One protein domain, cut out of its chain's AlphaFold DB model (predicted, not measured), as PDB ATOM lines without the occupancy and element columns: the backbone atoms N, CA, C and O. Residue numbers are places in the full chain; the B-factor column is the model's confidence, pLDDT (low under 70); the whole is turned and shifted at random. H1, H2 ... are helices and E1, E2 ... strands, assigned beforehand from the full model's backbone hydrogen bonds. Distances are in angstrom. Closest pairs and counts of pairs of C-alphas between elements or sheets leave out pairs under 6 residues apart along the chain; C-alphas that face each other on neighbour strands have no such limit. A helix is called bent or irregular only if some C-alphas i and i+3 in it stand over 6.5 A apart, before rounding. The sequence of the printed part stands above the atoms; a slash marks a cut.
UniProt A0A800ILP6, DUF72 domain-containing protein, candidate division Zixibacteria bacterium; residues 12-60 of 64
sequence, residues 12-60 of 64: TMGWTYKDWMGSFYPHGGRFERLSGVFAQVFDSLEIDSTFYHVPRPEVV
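This is residues 12 to 60 of the 64 residues of the protein "DUF72 domain-containing protein" of candidate division Zixibacteria bacterium (UniProt A0A800ILP6). With little regular structure, a small body holds one irregular helix, H1, and the long loop of residues 12 to 30, while residues 50 to 60 stick out as an arm. The printed part has 49 residues, with H1, strand E1, H2 and H3 in that order; 19 are in named elements, mostly helix. It is elongated, 32 by 20 by 18 A, and only just loose, close to compact, with a radius of gyration of the C-alphas of 12.0 A.

H1, residues 31 to 38, runs 11.3 A from C-alpha 31 at (174.726, 250.215, 232.962); it is irregular, with C-alphas 32 and 35 7.0 A apart. E1 is residues 44 to 46, H2 residues 49 to 52. H3, residues 57 to 60, ends with C-alpha 60 at (180.448, 265.000, 227.438).

H1 is apart from E1, H2 and H3. E1 pairs with no named strand, but residues 12 to 13 pair with its residues 45 to 46, parallel. In H1, 2 of 4 O i to N i+4 pairs are within hydrogen-bond range; H2 and H3 are too short for such a pair.

The C-alphas farthest apart, of Ser 23 and Pro 57, are 32.5 A apart. The printed part has no cut, the links between named elements are tight, and no printed residue is under 70 in pLDDT.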
ATOM      1  N   THR A  12     182.475 260.096 244.670       96.69
ATOM      2  CA  THR A  12     183.356 258.937 244.466       96.69
ATOM      3  C   THR A  12     184.269 259.123 243.253       96.69
ATOM      4  O   THR A  12     184.016 259.963 242.393       96.69
ATOM      5  N   MET A  13     185.331 258.322 243.177       95.56
ATOM      6  CA  MET A  13     186.166 258.161 241.982       95.56
ATOM      7  C   MET A  13     185.467 257.171 241.052       95.56
ATOM      8  O   MET A  13     185.662 255.980 241.205       95.56
ATOM      9  N   GLY A  14     184.586 257.614 240.158       94.69
ATOM     10  CA  GLY A  14     183.802 256.713 239.302       94.69
ATOM     11  C   GLY A  14     182.528 256.145 239.951       94.69
ATOM     12  O   GLY A  14     182.313 256.245 241.159       94.69
ATOM     13  N   TRP A  15     181.646 255.565 239.127       94.31
ATOM     14  CA  TRP A  15     180.302 255.138 239.555       94.31
ATOM     15  C   TRP A  15     179.886 253.746 239.058       94.31
ATOM     16  O   TRP A  15     178.869 253.219 239.490       94.31
ATOM     17  N   THR A  16     180.631 253.099 238.164       92.31
ATOM     18  CA  THR A  16     180.148 251.909 237.435       92.31
ATOM     19  C   THR A  16     180.714 250.586 237.955       92.31
ATOM     20  O   THR A  16     181.060 249.691 237.182       92.31
ATOM     21  N   TYR A  17     180.843 250.459 239.273       91.69
ATOM     22  CA  TYR A  17     181.422 249.282 239.918       91.69
ATOM     23  C   TYR A  17     180.415 248.131 240.018       91.69
ATOM     24  O   TYR A  17     179.317 248.297 240.541       91.69
ATOM     25  N   LYS A  18     180.791 246.934 239.545       90.25
ATOM     26  CA  LYS A  18     179.912 245.745 239.585       90.25
ATOM     27  C   LYS A  18     179.576 245.305 241.009       90.25
ATOM     28  O   LYS A  18     178.459 244.861 241.252       90.25
ATOM     29  N   ASP A  19     180.504 245.483 241.941       92.31
ATOM     30  CA  ASP A  19     180.325 245.081 243.341       92.31
ATOM     31  C   ASP A  19     179.297 245.955 244.081       92.31
ATOM     32  O   ASP A  19     178.860 245.629 245.182       92.31
ATOM     33  N   TRP A  20     178.871 247.063 243.467       94.38
ATOM     34  CA  TRP A  20     177.815 247.930 243.991       94.38
ATOM     35  C   TRP A  20     176.408 247.427 243.636       94.38
ATOM     36  O   TRP A  20     175.410 247.974 244.107       94.38
ATOM     37  N   MET A  21     176.294 246.386 242.809       93.00
ATOM     38  CA  MET A  21     175.013 245.788 242.438       93.00
ATOM     39  C   MET A  21     174.411 245.025 243.622       93.00
ATOM     40  O   MET A  21     175.031 244.128 244.184       93.00
ATOM     41  N   GLY A  22     173.175 245.360 243.979       91.50
ATOM     42  CA  GLY A  22     172.458 244.821 245.135       91.50
ATOM     43  C   GLY A  22     172.682 245.591 246.439       91.50
ATOM     44  O   GLY A  22     171.829 245.527 247.317       91.50
ATOM     45  N   SER A  23     173.784 246.337 246.567       92.94
ATOM     46  CA  SER A  23     174.091 247.151 247.753       92.94
ATOM     47  C   SER A  23     173.729 248.622 247.554       92.94
ATOM     48  O   SER A  23     173.032 249.203 248.381       92.94
ATOM     49  N   PHE A  24     174.167 249.209 246.441       93.81
ATOM     50  CA  PHE A  24     173.895 250.598 246.071       93.81
ATOM     51  C   PHE A  24     172.987 250.698 244.837       93.81
ATOM     52  O   PHE A  24     172.097 251.542 244.779       93.81
ATOM     53  N   TYR A  25     173.162 249.798 243.866       94.19
ATOM     54  CA  TYR A  25     172.324 249.715 242.670       94.19
ATOM     55  C   TYR A  25     171.312 248.568 242.745       94.19
ATOM     56  O   TYR A  25     171.605 247.534 243.346       94.19
ATOM     57  N   PRO A  26     170.151 248.668 242.073       89.62
ATOM     58  CA  PRO A  26     169.228 247.543 241.945       89.62
ATOM     59  C   PRO A  26     169.877 246.318 241.280       89.62
ATOM     60  O   PRO A  26     170.683 246.447 240.352       89.62
ATOM     61  N   HIS A  27     169.476 245.115 241.699       88.25
ATOM     62  CA  HIS A  27     169.897 243.877 241.039       88.25
ATOM     63  C   HIS A  27     169.522 243.888 239.552       88.25
ATOM     64  O   HIS A  27     168.398 244.228 239.184       88.25
ATOM     65  N   GLY A  28     170.470 243.517 238.688       81.81
ATOM     66  CA  GLY A  28     170.260 243.528 237.236       81.81
ATOM     67  C   GLY A  28     170.103 244.927 236.627       81.81
ATOM     68  O   GLY A  28     169.675 245.047 235.479       81.81
ATOM     69  N   GLY A  29     170.441 245.987 237.370       79.94
ATOM     70  CA  GLY A  29     170.510 247.352 236.859       79.94
ATOM     71  C   GLY A  29     171.312 247.445 235.558       79.94
ATOM     72  O   GLY A  29     172.429 246.942 235.436       79.94
ATOM     73  N   ARG A  30     170.717 248.096 234.558       83.44
ATOM     74  CA  ARG A  30     171.381 248.364 233.282       83.44
ATOM     75  C   ARG A  30     172.421 249.461 233.460       83.44
ATOM     76  O   ARG A  30     172.108 250.489 234.059       83.44
ATOM     77  N   PHE A  31     173.605 249.272 232.882       79.31
ATOM     78  CA  PHE A  31     174.726 250.215 232.962       79.31
ATOM     79  C   PHE A  31     174.315 251.647 232.591       79.31
ATOM     80  O   PHE A  31     174.645 252.595 233.299       79.31
ATOM     81  N   GLU A  32     173.494 251.789 231.544       82.25
ATOM     82  CA  GLU A  32     173.011 253.087 231.052       82.25
ATOM     83  C   GLU A  32     172.156 253.860 232.070       82.25
ATOM     84  O   GLU A  32     171.953 255.060 231.919       82.25
ATOM     85  N   ARG A  33     171.624 253.185 233.098       85.75
ATOM     86  CA  ARG A  33     170.776 253.793 234.134       85.75
ATOM     87  C   ARG A  33     171.516 254.073 235.437       85.75
ATOM     88  O   ARG A  33     170.961 254.757 236.294       85.75
ATOM     89  N   LEU A  34     172.738 253.563 235.606       90.81
ATOM     90  CA  LEU A  34     173.464 253.671 236.876       90.81
ATOM     91  C   LEU A  34     173.794 255.123 237.228       90.81
ATOM     92  O   LEU A  34     173.665 255.498 238.387       90.81
ATOM     93  N   SER A  35     174.136 255.956 236.240       90.88
ATOM     94  CA  SER A  35     174.402 257.387 236.457       90.88
ATOM     95  C   SER A  35     173.199 258.115 237.061       90.88
ATOM     96  O   SER A  35     173.361 258.902 237.987       90.88
ATOM     97  N   GLY A  36     171.986 257.809 236.595       91.88
ATOM     98  CA  GLY A  36     170.757 258.402 237.123       91.88
ATOM     99  C   GLY A  36     170.414 257.945 238.542       91.88
ATOM    100  O   GLY A  36     169.787 258.696 239.280       91.88
ATOM    101  N   VAL A  37     170.819 256.733 238.942       93.88
ATOM    102  CA  VAL A  37     170.687 256.273 240.335       93.88
ATOM    103  C   VAL A  37     171.748 256.939 241.213       93.88
ATOM    104  O   VAL A  37     171.426 257.446 242.281       93.88
ATOM    105  N   PHE A  38     172.993 257.001 240.741       95.56
ATOM    106  CA  PHE A  38     174.100 257.637 241.454       95.56
ATOM    107  C   PHE A  38     173.830 259.124 241.738       95.56
ATOM    108  O   PHE A  38     173.995 259.578 242.869       95.56
ATOM    109  N   ALA A  39     173.338 259.860 240.736       94.56
ATOM    110  CA  ALA A  39     173.043 261.291 240.828       94.56
ATOM    111  C   ALA A  39     171.878 261.637 241.778       94.56
ATOM    112  O   ALA A  39     171.651 262.807 242.059       94.56
ATOM    113  N   GLN A  40     171.130 260.645 242.277       95.06
ATOM    114  CA  GLN A  40     170.133 260.858 243.336       95.06
ATOM    115  C   GLN A  40     170.752 260.873 244.739       95.06
ATOM    116  O   GLN A  40     170.066 261.237 245.692       95.06
ATOM    117  N   VAL A  41     172.009 260.441 244.882       95.62
ATOM    118  CA  VAL A  41     172.674 260.266 246.182       95.62
ATOM    119  C   VAL A  41     173.859 261.212 246.356       95.62
ATOM    120  O   VAL A  41     174.050 261.734 247.452       95.62
ATOM    121  N   PHE A  42     174.649 261.436 245.303       95.88
ATOM    122  CA  PHE A  42     175.837 262.288 245.357       95.88
ATOM    123  C   PHE A  42     175.738 263.463 244.389       95.88
ATOM    124  O   PHE A  42     175.381 263.295 243.224       95.88
ATOM    125  N   ASP A  43     176.158 264.632 244.872       94.44
ATOM    126  CA  ASP A  43     176.222 265.875 244.095       94.44
ATOM    127  C   ASP A  43     177.550 266.034 243.332       94.44
ATOM    128  O   ASP A  43     177.730 266.992 242.576       94.44
ATOM    129  N   SER A  44     178.512 265.125 243.530       95.31
ATOM    130  CA  SER A  44     179.782 265.126 242.805       95.31
ATOM    131  C   SER A  44     180.297 263.726 242.480       95.31
ATOM    132  O   SER A  44     179.900 262.718 243.063       95.31
ATOM    133  N   LEU A  45     181.194 263.688 241.497       95.69
ATOM    134  CA  LEU A  45     181.812 262.491 240.948       95.69
ATOM    135  C   LEU A  45     183.132 262.892 240.282       95.69
ATOM    136  O   LEU A  45     183.181 263.890 239.562       95.69
ATOM    137  N   GLU A  46     184.185 262.111 240.487       96.56
ATOM    138  CA  GLU A  46     185.430 262.229 239.730       96.56
ATOM    139  C   GLU A  46     185.408 261.272 238.526       96.56
ATOM    140  O   GLU A  46     184.942 260.133 238.621       96.56
ATOM    141  N   ILE A  47     185.907 261.757 237.385       94.69
ATOM    142  CA  ILE A  47     186.023 261.020 236.123       94.69
ATOM    143  C   ILE A  47     187.452 261.181 235.603       94.69
ATOM    144  O   ILE A  47     187.947 262.302 235.494       94.69
ATOM    145  N   ASP A  48     188.083 260.074 235.218       95.50
ATOM    146  CA  ASP A  48     189.480 260.007 234.774       95.50
ATOM    147  C   ASP A  48     189.630 259.631 233.289       95.50
ATOM    148  O   ASP A  48     190.731 259.357 232.821       95.50
ATOM    149  N   SER A  49     188.545 259.639 232.507       94.19
ATOM    150  CA  SER A  49     188.547 259.133 231.126       94.19
ATOM    151  C   SER A  49     189.631 259.756 230.236       94.19
ATOM    152  O   SER A  49     190.163 259.081 229.357       94.19
ATOM    153  N   THR A  50     189.987 261.023 230.479       95.12
ATOM    154  CA  THR A  50     191.032 261.764 229.751       95.12
ATOM    155  C   THR A  50     192.438 261.213 229.964       95.12
ATOM    156  O   THR A  50     193.293 261.428 229.107       95.12
ATOM    157  N   PHE A  51     192.675 260.478 231.054       96.06
ATOM    158  CA  PHE A  51     193.910 259.728 231.266       96.06
ATOM    159  C   PHE A  51     194.103 258.662 230.182       96.06
ATOM    160  O   PHE A  51     195.216 258.448 229.708       96.06
ATOM    161  N   TYR A  52     193.008 258.024 229.763       94.69
ATOM    162  CA  TYR A  52     193.027 256.992 228.735       94.69
ATOM    163  C   TYR A  52     192.945 257.603 227.338       94.69
ATOM    164  O   TYR A  52     193.798 257.323 226.502       94.69
ATOM    165  N   HIS A  53     191.942 258.448 227.081       95.88
ATOM    166  CA  HIS A  53     191.743 259.125 225.799       95.88
ATOM    167  C   HIS A  53     190.869 260.376 225.951       95.88
ATOM    168  O   HIS A  53     189.984 260.442 226.802       95.88
ATOM    169  N   VAL A  54     191.044 261.353 225.057       96.12
ATOM    170  CA  VAL A  54     190.122 262.496 224.971       96.12
ATOM    171  C   VAL A  54     188.734 261.991 224.534       96.12
ATOM    172  O   VAL A  54     188.632 261.379 223.465       96.12
ATOM    173  N   PRO A  55     187.666 262.213 225.326       94.88
ATOM    174  CA  PRO A  55     186.327 261.762 224.969       94.88
ATOM    175  C   PRO A  55     185.792 262.540 223.765       94.88
ATOM    176  O   PRO A  55     186.120 263.709 223.554       94.88
ATOM    177  N   ARG A  56     184.932 261.891 222.974       94.88
ATOM    178  CA  ARG A  56     184.220 262.584 221.896       94.88
ATOM    179  C   ARG A  56     183.240 263.603 222.491       94.88
ATOM    180  O   ARG A  56     182.682 263.324 223.556       94.88
ATOM    181  N   PRO A  57     182.984 264.740 221.821       93.69
ATOM    182  CA  PRO A  57     182.057 265.755 222.314       93.69
ATOM    183  C   PRO A  57     180.689 265.192 222.722       93.69
ATOM    184  O   PRO A  57     180.171 265.572 223.764       93.69
ATOM    185  N   GLU A  58     180.138 264.232 221.978       92.81
ATOM    186  CA  GLU A  58     178.807 263.661 222.238       92.81
ATOM    187  C   GLU A  58     178.728 262.861 223.549       92.81
ATOM    188  O   GLU A  58     177.637 262.595 224.042       92.81
ATOM    189  N   VAL A  59     179.870 262.458 224.115       90.62
ATOM    190  CA  VAL A  59     179.939 261.760 225.410       90.62
ATOM    191  C   VAL A  59     179.863 262.747 226.578       90.62
ATOM    192  O   VAL A  59     179.386 262.390 227.651       90.62
ATOM    193  N   VAL A  60     180.346 263.976 226.384       92.06
ATOM    194  CA  VAL A  60     180.448 265.000 227.438       92.06
ATOM    195  C   VAL A  60     179.288 265.989 227.370       92.06
ATOM    196  O   VAL A  60     178.786 266.434 228.399       92.06
TER     197      VAL A  60